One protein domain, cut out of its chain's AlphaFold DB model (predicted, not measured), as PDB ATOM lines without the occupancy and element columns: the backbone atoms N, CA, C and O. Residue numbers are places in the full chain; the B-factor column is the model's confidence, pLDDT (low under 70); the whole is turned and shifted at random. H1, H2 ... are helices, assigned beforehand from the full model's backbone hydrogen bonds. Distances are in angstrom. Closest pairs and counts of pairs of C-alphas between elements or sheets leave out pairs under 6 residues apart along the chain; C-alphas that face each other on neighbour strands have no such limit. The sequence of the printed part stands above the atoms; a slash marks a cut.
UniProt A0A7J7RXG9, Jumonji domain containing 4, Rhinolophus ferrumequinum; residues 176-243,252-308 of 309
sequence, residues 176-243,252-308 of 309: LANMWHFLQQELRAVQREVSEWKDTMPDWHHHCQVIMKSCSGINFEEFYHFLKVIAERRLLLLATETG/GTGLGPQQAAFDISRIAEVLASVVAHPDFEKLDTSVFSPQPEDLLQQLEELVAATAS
ATOM      1  N   LEU A 176     -31.366 -10.652   2.069       98.44
ATOM      2  CA  LEU A 176     -31.985 -10.640   3.397       98.44
ATOM      3  C   LEU A 176     -33.520 -10.562   3.349       98.44
ATOM      4  O   LEU A 176     -34.207 -11.272   4.081       98.44
ATOM      5  N   ALA A 177     -34.070  -9.743   2.449       98.25
ATOM      6  CA  ALA A 177     -35.517  -9.633   2.263       98.25
ATOM      7  C   ALA A 177     -36.148 -10.955   1.783       98.25
ATOM      8  O   ALA A 177     -37.260 -11.291   2.194       98.25
ATOM      9  N   ASN A 178     -35.431 -11.741   0.969       98.12
ATOM     10  CA  ASN A 178     -35.896 -13.055   0.517       98.12
ATOM     11  C   ASN A 178     -35.925 -14.057   1.675       98.12
ATOM     12  O   ASN A 178     -36.883 -14.821   1.786       98.12
ATOM     13  N   MET A 179     -34.915 -14.024   2.553       98.25
ATOM     14  CA  MET A 179     -34.897 -14.827   3.778       98.25
ATOM     15  C   MET A 179     -36.074 -14.466   4.684       98.25
ATOM     16  O   MET A 179     -36.806 -15.354   5.115       98.25
ATOM     17  N   TRP A 180     -36.322 -13.175   4.910       98.56
ATOM     18  CA  TRP A 180     -37.470 -12.742   5.704       98.56
ATOM     19  C   TRP A 180     -38.802 -13.201   5.096       98.56
ATOM     20  O   TRP A 180     -39.657 -13.749   5.790       98.56
ATOM     21  N   HIS A 181     -38.967 -13.048   3.780       98.19
ATOM     22  CA  HIS A 181     -40.161 -13.518   3.084       98.19
ATOM     23  C   HIS A 181     -40.355 -15.035   3.216       98.19
ATOM     24  O   HIS A 181     -41.473 -15.490   3.457       98.19
ATOM     25  N   PHE A 182     -39.277 -15.811   3.096       97.69
ATOM     26  CA  PHE A 182     -39.294 -17.255   3.310       97.69
ATOM     27  C   PHE A 182     -39.769 -17.608   4.722       97.69
ATOM     28  O   PHE A 182     -40.713 -18.377   4.865       97.69
ATOM     29  N   LEU A 183     -39.209 -16.983   5.758       98.50
ATOM     30  CA  LEU A 183     -39.605 -17.238   7.147       98.50
ATOM     31  C   LEU A 183     -41.092 -16.934   7.394       98.50
ATOM     32  O   LEU A 183     -41.778 -17.696   8.075       98.50
ATOM     33  N   GLN A 184     -41.631 -15.868   6.792       98.56
ATOM     34  CA  GLN A 184     -43.072 -15.596   6.846       98.56
ATOM     35  C   GLN A 184     -43.901 -16.706   6.184       98.56
ATOM     36  O   GLN A 184     -44.971 -17.058   6.681       98.56
ATOM     37  N   GLN A 185     -43.451 -17.234   5.042       97.00
ATOM     38  CA  GLN A 185     -44.134 -18.333   4.354       97.00
ATOM     39  C   GLN A 185     -44.105 -19.620   5.181       97.00
ATOM     40  O   GLN A 185     -45.144 -20.270   5.293       97.00
ATOM     41  N   GLU A 186     -42.970 -19.935   5.807       97.69
ATOM     42  CA  GLU A 186     -42.824 -21.098   6.685       97.69
ATOM     43  C   GLU A 186     -43.760 -21.001   7.892       97.69
ATOM     44  O   GLU A 186     -44.517 -21.936   8.163       97.69
ATOM     45  N   LEU A 187     -43.820 -19.842   8.560       98.31
ATOM     46  CA  LEU A 187     -44.755 -19.646   9.669       98.31
ATOM     47  C   LEU A 187     -46.213 -19.809   9.214       98.31
ATOM     48  O   LEU A 187     -46.995 -20.481   9.884       98.31
ATOM     49  N   ARG A 188     -46.585 -19.250   8.054       98.00
ATOM     50  CA  ARG A 188     -47.934 -19.423   7.483       98.00
ATOM     51  C   ARG A 188     -48.224 -20.874   7.107       98.00
ATOM     52  O   ARG A 188     -49.377 -21.293   7.174       98.00
ATOM     53  N   ALA A 189     -47.230 -21.633   6.653       96.38
ATOM     54  CA  ALA A 189     -47.391 -23.055   6.370       96.38
ATOM     55  C   ALA A 189     -47.691 -23.816   7.663       96.38
ATOM     56  O   ALA A 189     -48.737 -24.453   7.744       96.38
ATOM     57  N   VAL A 190     -46.877 -23.625   8.704       97.75
ATOM     58  CA  VAL A 190     -47.106 -24.216  10.031       97.75
ATOM     59  C   VAL A 190     -48.495 -23.861  10.561       97.75
ATOM     60  O   VAL A 190     -49.272 -24.748  10.896       97.75
ATOM     61  N   GLN A 191     -48.851 -22.576  10.566       97.81
ATOM     62  CA  GLN A 191     -50.155 -22.098  11.030       97.81
ATOM     63  C   GLN A 191     -51.335 -22.732  10.278       97.81
ATOM     64  O   GLN A 191     -52.384 -22.959  10.878       97.81
ATOM     65  N   ARG A 192     -51.196 -23.005   8.973       97.06
ATOM     66  CA  ARG A 192     -52.236 -23.690   8.188       97.06
ATOM     67  C   ARG A 192     -52.348 -25.159   8.576       97.06
ATOM     68  O   ARG A 192     -53.463 -25.615   8.825       97.06
ATOM     69  N   GLU A 193     -51.218 -25.853   8.678       96.38
ATOM     70  CA  GLU A 193     -51.171 -27.270   9.057       96.38
ATOM     71  C   GLU A 193     -51.751 -27.505  10.456       96.38
ATOM     72  O   GLU A 193     -52.486 -28.464  10.664       96.38
ATOM     73  N   VAL A 194     -51.500 -26.594  11.404       96.25
ATOM     74  CA  VAL A 194     -52.002 -26.715  12.785       96.25
ATOM     75  C   VAL A 194     -53.249 -25.880  13.082       96.25
ATOM     76  O   VAL A 194     -53.575 -25.622  14.245       96.25
ATOM     77  N   SER A 195     -53.960 -25.441  12.041       96.62
ATOM     78  CA  SER A 195     -55.076 -24.493  12.165       96.62
ATOM     79  C   SER A 195     -56.267 -25.031  12.959       96.62
ATOM     80  O   SER A 195     -56.934 -24.257  13.644       96.62
ATOM     81  N   GLU A 196     -56.509 -26.345  12.932       96.56
ATOM     82  CA  GLU A 196     -57.634 -26.968  13.641       96.56
ATOM     83  C   GLU A 196     -57.533 -26.857  15.171       96.56
ATOM     84  O   GLU A 196     -58.549 -26.865  15.868       96.56
ATOM     85  N   TRP A 197     -56.323 -26.676  15.705       95.75
ATOM     86  CA  TRP A 197     -56.088 -26.552  17.144       95.75
ATOM     87  C   TRP A 197     -56.045 -25.105  17.640       95.75
ATOM     88  O   TRP A 197     -55.876 -24.886  18.838       95.75
ATOM     89  N   LYS A 198     -56.231 -24.112  16.761       95.38
ATOM     90  CA  LYS A 198     -56.037 -22.689  17.085       95.38
ATOM     91  C   LYS A 198     -56.842 -22.204  18.293       95.38
ATOM     92  O   LYS A 198     -56.307 -21.482  19.126       95.38
ATOM     93  N   ASP A 199     -58.103 -22.618  18.396       95.25
ATOM     94  CA  ASP A 199     -59.006 -22.161  19.461       95.25
ATOM     95  C   ASP A 199     -58.932 -23.027  20.732       95.25
ATOM     96  O   ASP A 199     -59.501 -22.672  21.763       95.25
ATOM     97  N   THR A 200     -58.261 -24.183  20.669       95.50
ATOM     98  CA  THR A 200     -58.224 -25.171  21.765       95.50
ATOM     99  C   THR A 200     -56.849 -25.324  22.405       95.50
ATOM    100  O   THR A 200     -56.765 -25.754  23.555       95.50
ATOM    101  N   MET A 201     -55.782 -24.962  21.693       94.44
ATOM    102  CA  MET A 201     -54.404 -24.997  22.168       94.44
ATOM    103  C   MET A 201     -54.035 -23.645  22.800       94.44
ATOM    104  O   MET A 201     -53.977 -22.639  22.089       94.44
ATOM    105  N   PRO A 202     -53.762 -23.587  24.118       94.44
ATOM    106  CA  PRO A 202     -53.171 -22.403  24.735       94.44
ATOM    107  C   PRO A 202     -51.850 -22.049  24.050       94.44
ATOM    108  O   PRO A 202     -51.129 -22.942  23.614       94.44
ATOM    109  N   ASP A 203     -51.545 -20.759  23.934       94.81
ATOM    110  CA  ASP A 203     -50.300 -20.264  23.330       94.81
ATOM    111  C   ASP A 203     -50.015 -20.833  21.927       94.81
ATOM    112  O   ASP A 203     -48.867 -21.005  21.520       94.81
ATOM    113  N   TRP A 204     -51.069 -21.092  21.144       97.00
ATOM    114  CA  TRP A 204     -50.968 -21.654  19.794       97.00
ATOM    115  C   TRP A 204     -49.951 -20.923  18.899       97.00
ATOM    116  O   TRP A 204     -49.207 -21.554  18.149       97.00
ATOM    117  N   HIS A 205     -49.858 -19.593  19.012       96.38
ATOM    118  CA  HIS A 205     -48.866 -18.795  18.284       96.38
ATOM    119  C   HIS A 205     -47.420 -19.125  18.678       96.38
ATOM    120  O   HIS A 205     -46.564 -19.233  17.801       96.38
ATOM    121  N   HIS A 206     -47.152 -19.339  19.967       96.38
ATOM    122  CA  HIS A 206     -45.840 -19.778  20.440       96.38
ATOM    123  C   HIS A 206     -45.524 -21.188  19.927       96.38
ATOM    124  O   HIS A 206     -44.443 -21.425  19.394       96.38
ATOM    125  N   HIS A 207     -46.491 -22.108  19.980       96.94
ATOM    126  CA  HIS A 207     -46.316 -23.447  19.415       96.94
ATOM    127  C   HIS A 207     -46.025 -23.425  17.908       96.94
ATOM    128  O   HIS A 207     -45.176 -24.187  17.448       96.94
ATOM    129  N   CYS A 208     -46.639 -22.514  17.146       98.00
ATOM    130  CA  CYS A 208     -46.293 -22.318  15.735       98.00
ATOM    131  C   CYS A 208     -44.823 -21.906  15.554       98.00
ATOM    132  O   CYS A 208     -44.154 -22.439  14.674       98.00
ATOM    133  N   GLN A 209     -44.294 -21.010  16.396       98.00
ATOM    134  CA  GLN A 209     -42.878 -20.615  16.357       98.00
ATOM    135  C   GLN A 209     -41.944 -21.783  16.719       98.00
ATOM    136  O   GLN A 209     -40.897 -21.949  16.097       98.00
ATOM    137  N   VAL A 210     -42.327 -22.631  17.681       97.38
ATOM    138  CA  VAL A 210     -41.562 -23.838  18.051       97.38
ATOM    139  C   VAL A 210     -41.506 -24.841  16.895       97.38
ATOM    140  O   VAL A 210     -40.435 -25.355  16.576       97.38
ATOM    141  N   ILE A 211     -42.641 -25.103  16.241       97.31
ATOM    142  CA  ILE A 211     -42.698 -26.005  15.082       97.31
ATOM    143  C   ILE A 211     -41.896 -25.413  13.919       97.31
ATOM    144  O   ILE A 211     -41.063 -26.107  13.339       97.31
ATOM    145  N   MET A 212     -42.081 -24.122  13.626       97.19
ATOM    146  CA  MET A 212     -41.327 -23.410  12.593       97.19
ATOM    147  C   MET A 212     -39.819 -23.535  12.813       97.19
ATOM    148  O   MET A 212     -39.106 -23.872  11.868       97.19
ATOM    149  N   LYS A 213     -39.335 -23.330  14.044       96.75
ATOM    150  CA  LYS A 213     -37.919 -23.510  14.384       96.75
ATOM    151  C   LYS A 213     -37.426 -24.911  14.040       96.75
ATOM    152  O   LYS A 213     -36.376 -25.055  13.426       96.75
ATOM    153  N   SER A 214     -38.196 -25.945  14.378       95.69
ATOM    154  CA  SER A 214     -37.813 -27.327  14.067       95.69
ATOM    155  C   SER A 214     -37.812 -27.638  12.566       95.69
ATOM    156  O   SER A 214     -37.081 -28.532  12.150       95.69
ATOM    157  N   CYS A 215     -38.641 -26.961  11.766       93.12
ATOM    158  CA  CYS A 215     -38.750 -27.203  10.324       93.12
ATOM    159  C   CYS A 215     -37.756 -26.377   9.499       93.12
ATOM    160  O   CYS A 215     -37.201 -26.879   8.527       93.12
ATOM    161  N   SER A 216     -37.548 -25.118   9.880       93.25
ATOM    162  CA  SER A 216     -36.783 -24.134   9.103       93.25
ATOM    163  C   SER A 216     -35.427 -23.784   9.717       93.25
ATOM    164  O   SER A 216     -34.657 -23.062   9.098       93.25
ATOM    165  N   GLY A 217     -35.112 -24.288  10.911       93.81
ATOM    166  CA  GLY A 217     -33.846 -24.061  11.611       93.81
ATOM    167  C   GLY A 217     -33.863 -22.863  12.562       93.81
ATOM    168  O   GLY A 217     -33.192 -22.914  13.589       93.81
ATOM    169  N   ILE A 218     -34.660 -21.828  12.273       96.50
ATOM    170  CA  ILE A 218     -34.820 -20.650  13.140       96.50
ATOM    171  C   ILE A 218     -36.280 -20.201  13.218       96.50
ATOM    172  O   ILE A 218     -37.076 -20.457  12.315       96.50
ATOM    173  N   ASN A 219     -36.638 -19.494  14.286       97.75
ATOM    174  CA  ASN A 219     -37.916 -18.787  14.394       97.75
ATOM    175  C   ASN A 219     -37.742 -17.264  14.230       97.75
ATOM    176  O   ASN A 219     -36.654 -16.764  13.951       97.75
ATOM    177  N   PHE A 220     -38.826 -16.505  14.396       98.38
ATOM    178  CA  PHE A 220     -38.784 -15.043  14.278       98.38
ATOM    179  C   PHE A 220     -37.912 -14.359  15.347       98.38
ATOM    180  O   PHE A 220     -37.268 -13.356  15.050       98.38
ATOM    181  N   GLU A 221     -37.861 -14.900  16.566       97.81
ATOM    182  CA  GLU A 221     -36.982 -14.404  17.634       97.81
ATOM    183  C   GLU A 221     -35.504 -14.571  17.252       97.81
ATOM    184  O   GLU A 221     -34.716 -13.631  17.338       97.81
ATOM    185  N   GLU A 222     -35.121 -15.750  16.769       97.31
ATOM    186  CA  GLU A 222     -33.762 -16.020  16.302       97.31
ATOM    187  C   GLU A 222     -33.412 -15.206  15.058       97.31
ATOM    188  O   GLU A 222     -32.277 -14.754  14.928       97.31
ATOM    189  N   PHE A 223     -34.386 -14.927  14.186       98.44
ATOM    190  CA  PHE A 223     -34.183 -14.015  13.065       98.44
ATOM    191  C   PHE A 223     -33.899 -12.578  13.526       98.44
ATOM    192  O   PHE A 223     -33.012 -11.928  12.974       98.44
ATOM    193  N   TYR A 224     -34.574 -12.081  14.568       98.56
ATOM    194  CA  TYR A 224     -34.217 -10.791  15.165       98.56
ATOM    195  C   TYR A 224     -32.795 -10.810  15.741       98.56
ATOM    196  O   TYR A 224     -32.005  -9.911  15.455       98.56
ATOM    197  N   HIS A 225     -32.434 -11.850  16.498       98.19
ATOM    198  CA  HIS A 225     -31.078 -11.986  17.034       98.19
ATOM    199  C   HIS A 225     -30.017 -12.052  15.930       98.19
ATOM    200  O   HIS A 225     -28.950 -11.459  16.079       98.19
ATOM    201  N   PHE A 226     -30.321 -12.708  14.810       98.44
ATOM    202  CA  PHE A 226     -29.495 -12.689  13.608       98.44
ATOM    203  C   PHE A 226     -29.280 -11.258  13.096       98.44
ATOM    204  O   PHE A 226     -28.136 -10.819  12.985       98.44
ATOM    205  N   LEU A 227     -30.354 -10.489  12.871       98.62
ATOM    206  CA  LEU A 227     -30.255  -9.088  12.433       98.62
ATOM    207  C   LEU A 227     -29.444  -8.233  13.414       98.62
ATOM    208  O   LEU A 227     -28.579  -7.466  12.996       98.62
ATOM    209  N   LYS A 228     -29.700  -8.399  14.715       98.38
ATOM    210  CA  LYS A 228     -29.026  -7.677  15.795       98.38
ATOM    211  C   LYS A 228     -27.514  -7.905  15.768       98.38
ATOM    212  O   LYS A 228     -26.758  -6.937  15.760       98.38
ATOM    213  N   VAL A 229     -27.067  -9.162  15.727       97.94
ATOM    214  CA  VAL A 229     -25.633  -9.505  15.739       97.94
ATOM    215  C   VAL A 229     -24.907  -8.873  14.554       97.94
ATOM    216  O   VAL A 229     -23.827  -8.301  14.717       97.94
ATOM    217  N   ILE A 230     -25.501  -8.938  13.362       98.06
ATOM    218  CA  ILE A 230     -24.897  -8.337  12.170       98.06
ATOM    219  C   ILE A 230     -24.888  -6.810  12.287       98.06
ATOM    220  O   ILE A 230     -23.850  -6.195  12.045       98.06
ATOM    221  N   ALA A 231     -25.994  -6.196  12.717       97.88
ATOM    222  CA  ALA A 231     -26.089  -4.751  12.915       97.88
ATOM    223  C   ALA A 231     -25.010  -4.230  13.875       97.88
ATOM    224  O   ALA A 231     -24.273  -3.308  13.527       97.88
ATOM    225  N   GLU A 232     -24.853  -4.854  15.046       96.38
ATOM    226  CA  GLU A 232     -23.848  -4.474  16.046       96.38
ATOM    227  C   GLU A 232     -22.421  -4.566  15.489       96.38
ATOM    228  O   GLU A 232     -21.614  -3.656  15.694       96.38
ATOM    229  N   ARG A 233     -22.113  -5.613  14.711       95.25
ATOM    230  CA  ARG A 233     -20.807  -5.754  14.047       95.25
ATOM    231  C   ARG A 233     -20.546  -4.641  13.034       95.25
ATOM    232  O   ARG A 233     -19.433  -4.120  12.977       95.25
ATOM    233  N   ARG A 234     -21.546  -4.259  12.232       95.06
ATOM    234  CA  ARG A 234     -21.404  -3.166  11.252       95.06
ATOM    235  C   ARG A 234     -21.287  -1.801  11.927       95.06
ATOM    236  O   ARG A 234     -20.458  -0.995  11.508       95.06
ATOM    237  N   LEU A 235     -22.053  -1.563  12.992       94.62
ATOM    238  CA  LEU A 235     -21.950  -0.351  13.809       94.62
ATOM    239  C   LEU A 235     -20.556  -0.214  14.429       94.62
ATOM    240  O   LEU A 235     -19.966   0.864  14.371       94.62
ATOM    241  N   LEU A 236     -20.005  -1.308  14.964       93.12
ATOM    242  CA  LEU A 236     -18.651  -1.325  15.512       93.12
ATOM    243  C   LEU A 236     -17.601  -0.991  14.443       93.12
ATOM    244  O   LEU A 236     -16.730  -0.162  14.696       93.12
ATOM    245  N   LEU A 237     -17.717  -1.581  13.249       90.69
ATOM    246  CA  LEU A 237     -16.805  -1.328  12.129       90.69
ATOM    247  C   LEU A 237     -16.786   0.159  11.738       90.69
ATOM    248  O   LEU A 237     -15.718   0.763  11.627       90.69
ATOM    249  N   LEU A 238     -17.963   0.779  11.612       89.88
ATOM    250  CA  LEU A 238     -18.073   2.205  11.295       89.88
ATOM    251  C   LEU A 238     -17.553   3.104  12.425       89.88
ATOM    252  O   LEU A 238     -16.934   4.134  12.156       89.88
ATOM    253  N   ALA A 239     -17.749   2.714  13.688       87.88
ATOM    254  CA  ALA A 239     -17.198   3.447  14.824       87.88
ATOM    255  C   ALA A 239     -15.659   3.417  14.828       87.88
ATOM    256  O   ALA A 239     -15.030   4.453  15.047       87.88
ATOM    257  N   THR A 240     -15.041   2.267  14.532       79.94
ATOM    258  CA  THR A 240     -13.575   2.120  14.542       79.94
ATOM    259  C   THR A 240     -12.860   2.946  13.470       79.94
ATOM    260  O   THR A 240     -11.787   3.476  13.744       79.94
ATOM    261  N   GLU A 241     -13.453   3.148  12.289       67.62
ATOM    262  CA  GLU A 241     -12.823   3.946  11.223       67.62
ATOM    263  C   GLU A 241     -12.957   5.469  11.409       67.62
ATOM    264  O   GLU A 241     -12.211   6.238  10.804       67.62
ATOM    265  N   THR A 242     -13.865   5.928  12.277       58.94
ATOM    266  CA  THR A 242     -13.991   7.360  12.624       58.94
ATOM    267  C   THR A 242     -13.018   7.821  13.721       58.94
ATOM    268  O   THR A 242     -12.959   9.014  14.032       58.94
ATOM    269  N   GLY A 243     -12.224   6.907  14.295       49.94
ATOM    270  CA  GLY A 243     -11.197   7.203  15.298       49.94
ATOM    271  C   GLY A 243      -9.860   7.682  14.698       49.94
ATOM    272  O   GLY A 243      -9.493   7.284  13.592       49.94
ATOM    273  N   GLY A 252     -10.318 -10.014   9.373       46.72
ATOM    274  CA  GLY A 252     -11.468 -10.864   9.679       46.72
ATOM    275  C   GLY A 252     -12.640 -10.825   8.694       46.72
ATOM    276  O   GLY A 252     -13.353 -11.816   8.595       46.72
ATOM    277  N   THR A 253     -12.890  -9.726   7.970       52.50
ATOM    278  CA  THR A 253     -14.095  -9.640   7.105       52.50
ATOM    279  C   THR A 253     -13.847  -9.055   5.715       52.50
ATOM    280  O   THR A 253     -14.625  -9.303   4.793       52.50
ATOM    281  N   GLY A 254     -12.771  -8.284   5.524       61.47
ATOM    282  CA  GLY A 254     -12.500  -7.592   4.257       61.47
ATOM    283  C   GLY A 254     -13.597  -6.604   3.825       61.47
ATOM    284  O   GLY A 254     -13.575  -6.136   2.687       61.47
ATOM    285  N   LEU A 255     -14.569  -6.297   4.695       71.69
ATOM    286  CA  LEU A 255     -15.691  -5.408   4.394       71.69
ATOM    287  C   LEU A 255     -15.287  -3.966   4.712       71.69
ATOM    288  O   LEU A 255     -14.958  -3.648   5.850       71.69
ATOM    289  N   GLY A 256     -15.318  -3.093   3.705       85.88
ATOM    290  CA  GLY A 256     -15.075  -1.661   3.886       85.88
ATOM    291  C   GLY A 256     -16.291  -0.904   4.445       85.88
ATOM    292  O   GLY A 256     -17.407  -1.440   4.474       85.88
ATOM    293  N   PRO A 257     -16.126   0.379   4.805       88.62
ATOM    294  CA  PRO A 257     -17.184   1.202   5.393       88.62
ATOM    295  C   PRO A 257     -18.400   1.363   4.476       88.62
ATOM    296  O   PRO A 257     -19.531   1.394   4.955       88.62
ATOM    297  N   GLN A 258     -18.207   1.415   3.151       90.50
ATOM    298  CA  GLN A 258     -19.333   1.506   2.213       90.50
ATOM    299  C   GLN A 258     -20.201   0.244   2.247       90.50
ATOM    300  O   GLN A 258     -21.425   0.336   2.171       90.50
ATOM    301  N   GLN A 259     -19.578  -0.929   2.394       91.56
ATOM    302  CA  GLN A 259     -20.300  -2.191   2.511       91.56
ATOM    303  C   GLN A 259     -21.041  -2.268   3.848       91.56
ATOM    304  O   GLN A 259     -22.198  -2.669   3.870       91.56
ATOM    305  N   ALA A 260     -20.428  -1.818   4.946       93.19
ATOM    306  CA  ALA A 260     -21.099  -1.758   6.244       93.19
ATOM    307  C   ALA A 260     -22.300  -0.797   6.244       93.19
ATOM    308  O   ALA A 260     -23.353  -1.139   6.779       93.19
ATOM    309  N   ALA A 261     -22.182   0.367   5.597       93.75
ATOM    310  CA  ALA A 261     -23.298   1.298   5.428       93.75
ATOM    311  C   ALA A 261     -24.431   0.698   4.575       93.75
ATOM    312  O   ALA A 261     -25.607   0.832   4.924       93.75
ATOM    313  N   PHE A 262     -24.093  -0.009   3.489       95.12
ATOM    314  CA  PHE A 262     -25.072  -0.756   2.697       95.12
ATOM    315  C   PHE A 262     -25.775  -1.826   3.541       95.12
ATOM    316  O   PHE A 262     -27.004  -1.864   3.573       95.12
ATOM    317  N   ASP A 263     -25.014  -2.646   4.265       96.44
ATOM    318  CA  ASP A 263     -25.533  -3.711   5.123       96.44
ATOM    319  C   ASP A 263     -26.510  -3.144   6.170       96.44
ATOM    320  O   ASP A 263     -27.628  -3.644   6.293       96.44
ATOM    321  N   ILE A 264     -26.148  -2.045   6.845       97.25
ATOM    322  CA  ILE A 264     -27.024  -1.349   7.801       97.25
ATOM    323  C   ILE A 264     -28.314  -0.866   7.137       97.25
ATOM    324  O   ILE A 264     -29.393  -1.082   7.687       97.25
ATOM    325  N   SER A 265     -28.236  -0.272   5.942       97.81
ATOM    326  CA  SER A 265     -29.434   0.148   5.205       97.81
ATOM    327  C   SER A 265     -30.367  -1.028   4.909       97.81
ATOM    328  O   SER A 265     -31.581  -0.894   5.041       97.81
ATOM    329  N   ARG A 266     -29.818  -2.185   4.516       98.44
ATOM    330  CA  ARG A 266     -30.611  -3.395   4.243       98.44
ATOM    331  C   ARG A 266     -31.211  -3.991   5.517       98.44
ATOM    332  O   ARG A 266     -32.353  -4.442   5.485       98.44
ATOM    333  N   ILE A 267     -30.477  -3.970   6.630       98.62
ATOM    334  CA  ILE A 267     -30.988  -4.431   7.928       98.62
ATOM    335  C   ILE A 267     -32.122  -3.527   8.405       98.62
ATOM    336  O   ILE A 267     -33.155  -4.055   8.794       98.62
ATOM    337  N   ALA A 268     -31.973  -2.200   8.332       98.62
ATOM    338  CA  ALA A 268     -33.020  -1.257   8.727       98.62
ATOM    339  C   ALA A 268     -34.320  -1.489   7.936       98.62
ATOM    340  O   ALA A 268     -35.392  -1.602   8.522       98.62
ATOM    341  N   GLU A 269     -34.217  -1.656   6.611       98.56
ATOM    342  CA  GLU A 269     -35.363  -1.934   5.737       98.56
ATOM    343  C   GLU A 269     -36.107  -3.220   6.142       98.56
ATOM    344  O   GLU A 269     -37.334  -3.231   6.267       98.56
ATOM    345  N   VAL A 270     -35.374  -4.311   6.384       98.75
ATOM    346  CA  VAL A 270     -35.988  -5.586   6.785       98.75
ATOM    347  C   VAL A 270     -36.500  -5.536   8.221       98.75
ATOM    348  O   VAL A 270     -37.601  -6.018   8.476       98.75
ATOM    349  N   LEU A 271     -35.760  -4.927   9.149       98.75
ATOM    350  CA  LEU A 271     -36.156  -4.804  10.550       98.75
ATOM    351  C   LEU A 271     -37.438  -3.976  10.696       98.75
ATOM    352  O   LEU A 271     -38.315  -4.374  11.457       98.75
ATOM    353  N   ALA A 272     -37.618  -2.915   9.902       98.69
ATOM    354  CA  ALA A 272     -38.884  -2.185   9.832       98.69
ATOM    355  C   ALA A 272     -40.056  -3.104   9.447       98.69
ATOM    356  O   ALA A 272     -41.124  -3.053  10.058       98.69
ATOM    357  N   SER A 273     -39.851  -4.000   8.473       98.56
ATOM    358  CA  SER A 273     -40.862  -4.999   8.111       98.56
ATOM    359  C   SER A 273     -41.078  -6.062   9.191       98.56
ATOM    360  O   SER A 273     -42.190  -6.580   9.275       98.56
ATOM    361  N   VAL A 274     -40.047  -6.426   9.957       98.50
ATOM    362  CA  VAL A 274     -40.138  -7.398  11.058       98.50
ATOM    363  C   VAL A 274     -40.957  -6.815  12.205       98.50
ATOM    364  O   VAL A 274     -41.937  -7.433  12.609       98.50
ATOM    365  N   VAL A 275     -40.613  -5.610  12.664       97.88
ATOM    366  CA  VAL A 275     -41.298  -4.909  13.764       97.88
ATOM    367  C   VAL A 275     -42.776  -4.687  13.442       97.88
ATOM    368  O   VAL A 275     -43.629  -4.911  14.291       97.88
ATOM    369  N   ALA A 276     -43.103  -4.334  12.196       98.06
ATOM    370  CA  ALA A 276     -44.486  -4.130  11.764       98.06
ATOM    371  C   ALA A 276     -45.273  -5.434  11.496       98.06
ATOM    372  O   ALA A 276     -46.435  -5.377  11.081       98.06
ATOM    373  N   HIS A 277     -44.658  -6.617  11.631       98.38
ATOM    374  CA  HIS A 277     -45.317  -7.874  11.280       98.38
ATOM    375  C   HIS A 277     -46.222  -8.372  12.425       98.38
ATOM    376  O   HIS A 277     -45.721  -8.647  13.516       98.38
ATOM    377  N   PRO A 278     -47.523  -8.647  12.187       97.62
ATOM    378  CA  PRO A 278     -48.470  -8.989  13.258       97.62
ATOM    379  C   PRO A 278     -48.118 -10.238  14.075       97.62
ATOM    380  O   PRO A 278     -48.519 -10.365  15.225       97.62
ATOM    381  N   ASP A 279     -47.425 -11.213  13.480       97.50
ATOM    382  CA  ASP A 279     -46.964 -12.396  14.224       97.50
ATOM    383  C   ASP A 279     -45.664 -12.163  15.003       97.50
ATOM    384  O   ASP A 279     -45.370 -12.939  15.908       97.50
ATOM    385  N   PHE A 280     -44.903 -11.114  14.671       97.69
ATOM    386  CA  PHE A 280     -43.739 -10.696  15.449       97.69
ATOM    387  C   PHE A 280     -44.174  -9.913  16.693       97.69
ATOM    388  O   PHE A 280     -43.693 -10.201  17.781       97.69
ATOM    389  N   GLU A 281     -45.178  -9.035  16.572       96.12
ATOM    390  CA  GLU A 281     -45.782  -8.296  17.701       96.12
ATOM    391  C   GLU A 281     -46.355  -9.205  18.809       96.12
ATOM    392  O   GLU A 281     -46.585  -8.766  19.933       96.12
ATOM    393  N   LYS A 282     -46.616 -10.481  18.499       95.56
ATOM    394  CA  LYS A 282     -47.105 -11.483  19.460       95.56
ATOM    395  C   LYS A 282     -45.989 -12.168  20.246       95.56
ATOM    396  O   LYS A 282     -46.296 -12.957  21.139       95.56
ATOM    397  N   LEU A 283     -44.729 -11.958  19.872       95.38
ATOM    398  CA  LEU A 283     -43.591 -12.510  20.595       95.38
ATOM    399  C   LEU A 283     -43.385 -11.746  21.901       95.38
ATOM    400  O   LEU A 283     -43.611 -10.540  21.975       95.38
ATOM    401  N   ASP A 284     -42.916 -12.450  22.925       93.06
ATOM    402  CA  ASP A 284     -42.436 -11.801  24.138       93.06
ATOM    403  C   ASP A 284     -41.031 -11.243  23.889       93.06
ATOM    404  O   ASP A 284     -40.033 -11.960  23.956       93.06
ATOM    405  N   THR A 285     -40.956  -9.951  23.577       93.38
ATOM    406  CA  THR A 285     -39.694  -9.237  23.351       93.38
ATOM    407  C   THR A 285     -39.107  -8.650  24.637       93.38
ATOM    408  O   THR A 285     -38.083  -7.971  24.584       93.38
ATOM    409  N   SER A 286     -39.696  -8.902  25.815       92.31
ATOM    410  CA  SER A 286     -39.285  -8.255  27.074       92.31
ATOM    411  C   SER A 286     -37.830  -8.525  27.472       92.31
ATOM    412  O   SER A 286     -37.210  -7.715  28.162       92.31
ATOM    413  N   VAL A 287     -37.274  -9.647  27.014       93.00
ATOM    414  CA  VAL A 287     -35.883 -10.054  27.258       93.00
ATOM    415  C   VAL A 287     -34.909  -9.567  26.181       93.00
ATOM    416  O   VAL A 287     -33.700  -9.748  26.327       93.00
ATOM    417  N   PHE A 288     -35.402  -8.953  25.102       96.00
ATOM    418  CA  PHE A 288     -34.556  -8.491  24.006       96.00
ATOM    419  C   PHE A 288     -33.756  -7.262  24.440       96.00
ATOM    420  O   PHE A 288     -34.263  -6.331  25.070       96.00
ATOM    421  N   SER A 289     -32.473  -7.254  24.093       93.50
ATOM    422  CA  SER A 289     -31.591  -6.117  24.328       93.50
ATOM    423  C   SER A 289     -30.619  -5.977  23.154       93.50
ATOM    424  O   SER A 289     -29.851  -6.919  22.921       93.50
ATOM    425  N   PRO A 290     -30.643  -4.855  22.407       95.94
ATOM    426  CA  PRO A 290     -31.639  -3.771  22.478       95.94
ATOM    427  C   PRO A 290     -33.061  -4.251  22.128       95.94
ATOM    428  O   PRO A 290     -33.235  -5.381  21.660       95.94
ATOM    429  N   GLN A 291     -34.074  -3.412  22.367       97.69
ATOM    430  CA  GLN A 291     -35.415  -3.657  21.823       97.69
ATOM    431  C   GLN A 291     -35.405  -3.470  20.292       97.69
ATOM    432  O   GLN A 291     -34.625  -2.649  19.796       97.69
ATOM    433  N   PRO A 292     -36.241  -4.207  19.535       97.75
ATOM    434  CA  PRO A 292     -36.278  -4.114  18.075       97.75
ATOM    435  C   PRO A 292     -36.504  -2.698  17.536       97.75
ATOM    436  O   PRO A 292     -35.851  -2.299  16.574       97.75
ATOM    437  N   GLU A 293     -37.389  -1.929  18.167       97.62
ATOM    438  CA  GLU A 293     -37.718  -0.549  17.803       97.62
ATOM    439  C   GLU A 293     -36.544   0.401  18.059       97.62
ATOM    440  O   GLU A 293     -36.240   1.242  17.214       97.62
ATOM    441  N   ASP A 294     -35.852   0.234  19.189       97.81
ATOM    442  CA  ASP A 294     -34.682   1.043  19.543       97.81
ATOM    443  C   ASP A 294     -33.533   0.796  18.556       97.81
ATOM    444  O   ASP A 294     -32.893   1.737  18.081       97.81
ATOM    445  N   LEU A 295     -33.289  -0.477  18.213       98.31
ATOM    446  CA  LEU A 295     -32.293  -0.839  17.208       98.31
ATOM    447  C   LEU A 295     -32.669  -0.268  15.840       98.31
ATOM    448  O   LEU A 295     -31.817   0.303  15.167       98.31
ATOM    449  N   LEU A 296     -33.933  -0.393  15.430       98.44
ATOM    450  CA  LEU A 296     -34.408   0.157  14.163       98.44
ATOM    451  C   LEU A 296     -34.175   1.667  14.091       98.44
ATOM    452  O   LEU A 296     -33.572   2.134  13.127       98.44
ATOM    453  N   GLN A 297     -34.577   2.405  15.127       98.00
ATOM    454  CA  GLN A 297     -34.377   3.848  15.192       98.00
ATOM    455  C   GLN A 297     -32.891   4.212  15.067       98.00
ATOM    456  O   GLN A 297     -32.531   5.082  14.273       98.00
ATOM    457  N   GLN A 298     -32.015   3.516  15.798       97.69
ATOM    458  CA  GLN A 298     -30.572   3.741  15.725       97.69
ATOM    459  C   GLN A 298     -30.027   3.540  14.300       97.69
ATOM    460  O   GLN A 298     -29.197   4.323  13.829       97.69
ATOM    461  N   LEU A 299     -30.471   2.486  13.609       97.81
ATOM    462  CA  LEU A 299     -30.032   2.199  12.244       97.81
ATOM    463  C   LEU A 299     -30.572   3.236  11.247       97.81
ATOM    464  O   LEU A 299     -29.821   3.694  10.388       97.81
ATOM    465  N   GLU A 300     -31.835   3.652  11.371       97.25
ATOM    466  CA  GLU A 300     -32.448   4.673  10.511       97.25
ATOM    467  C   GLU A 300     -31.768   6.042  10.647       97.25
ATOM    468  O   GLU A 300     -31.498   6.699   9.636       97.25
ATOM    469  N   GLU A 301     -31.423   6.456  11.869       95.56
ATOM    470  CA  GLU A 301     -30.676   7.695  12.124       95.56
ATOM    471  C   GLU A 301     -29.310   7.682  11.417       95.56
ATOM    472  O   GLU A 301     -28.910   8.673  10.796       95.56
ATOM    473  N   LEU A 302     -28.613   6.540  11.432       93.38
ATOM    474  CA  LEU A 302     -27.328   6.388  10.749       93.38
ATOM    475  C   LEU A 302     -27.471   6.378   9.218       93.38
ATOM    476  O   LEU A 302     -26.657   6.980   8.507       93.38
ATOM    477  N   VAL A 303     -28.511   5.730   8.690       93.06
ATOM    478  CA  VAL A 303     -28.822   5.744   7.251       93.06
ATOM    479  C   VAL A 303     -29.132   7.172   6.783       93.06
ATOM    480  O   VAL A 303     -28.635   7.607   5.744       93.06
ATOM    481  N   ALA A 304     -29.885   7.946   7.566       91.44
ATOM    482  CA  ALA A 304     -30.179   9.343   7.251       91.44
ATOM    483  C   ALA A 304     -28.921  10.231   7.279       91.44
ATOM    484  O   ALA A 304     -28.742  11.092   6.408       91.44
ATOM    485  N   ALA A 305     -28.025  10.005   8.246       87.31
ATOM    486  CA  ALA A 305     -26.756  10.724   8.346       87.31
ATOM    487  C   ALA A 305     -25.828  10.445   7.151       87.31
ATOM    488  O   ALA A 305     -25.190  11.364   6.641       87.31
ATOM    489  N   THR A 306     -25.786   9.199   6.668       79.81
ATOM    490  CA  THR A 306     -24.946   8.797   5.524       79.81
ATOM    491  C   THR A 306     -25.504   9.241   4.171       79.81
ATOM    492  O   THR A 306     -24.723   9.550   3.278       79.81
ATOM    493  N   ALA A 307     -26.828   9.348   4.017       74.19
ATOM    494  CA  ALA A 307     -27.465   9.868   2.799       74.19
ATOM    495  C   ALA A 307     -27.338  11.397   2.625       74.19
ATOM    496  O   ALA A 307     -27.620  11.920   1.547       74.19
ATOM    497  N   SER A 308     -26.952  12.112   3.687       60.66
ATOM    498  CA  SER A 308     -26.803  13.576   3.700       60.66
ATOM    499  C   SER A 308     -25.379  14.060   3.368       60.66
ATOM    500  O   SER A 308     -25.131  15.268   3.403       60.66
TER     501      SER A 308
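Overview. This is residues 176 to 243 and 252 to 308 of the 309 residues of the protein "Jumonji domain containing 4" of Rhinolophus ferrumequinum (UniProt A0A7J7RXG9). This is a rod of helices with two unlike halves: one half is a bundle of H3, H4 and H5, running up and down, each against the one before it, while the other half is H1 with H2 set steeply on it. H1 packs on H4 of the bundle with its residues 176 to 180 alone, and residues 276 to 291 link H4 to H5 with no named element. The 125 printed residues hold five named helices, H1 to H5 in that order, and no named strand: the class is all helix. The whole is only just loose, close to compact, with a radius of gyration of the C-alphas of 16.7 A, and spans 57 by 26 by 23 A.

Arrangement. Begin with the longest helix, H3, residues 220 to 241, and then take H4, residues 257 to 275. They touch at a shallow tilt of 28 degrees, opposite ways, with the closest C-alphas, those of Arg 234 and Ala 260, 5.2 A apart. H4 is the hub, touching three helices. Next look at H5, residues 292 to 307, which forms a helical hairpin with H4: they touch at a steep tilt of 40 degrees, opposite ways, the closest C-alphas being those of Ala 268 and Leu 299, 5.8 A apart. H3 and H5 are close but not clearly touching, with the closest C-alphas, Tyr 224 and Pro 292, 7.6 A apart. H1, residues 176 to 193, touches H4 with residues 176 to 180 alone, the same way at a shallow tilt of 24 degrees; the C-alphas of Ala 177 and Val 270 are the closest, at 6.1 A. With residues 183 to 191 alone H1 touches H2, residues 204 to 216, at a steep tilt of 59 degrees, opposite ways, closest at the C-alphas of Leu 187 and Met 212, 5.9 A apart. H2 and H4 are apart, and so are H1 and H5. In H1, H2, H3, H4 and H5 every O i to N i+4 pair is within hydrogen-bond range.

Along the chain. Find C-alpha 220 at (-38.784, -15.043, 14.278); from there H3 runs 32.3 A to C-alpha 241 at (-12.823, 3.946, 11.223). H4 measures 26.2 A, H1 26.0 A, H5 22.5 A and H2 17.9 A from first to last C-alpha. H5 ends at C-alpha 307, at (-27.465, 9.868, 2.799).

Size, cuts and confidence. The two C-alphas farthest apart are those of Glu 196 and Gly 243, at 57.7 A. Residues 244 to 251 are not printed, and C-alphas 243 and 252 stand 18.9 A apart across that cut, within the link from H3 to H4. The link from H4 to H5 is long, with 16 residues. The mean pLDDT of the printed part is 93.4; look for values under 70 at residues 241 to 243, 252 to 254 and 308.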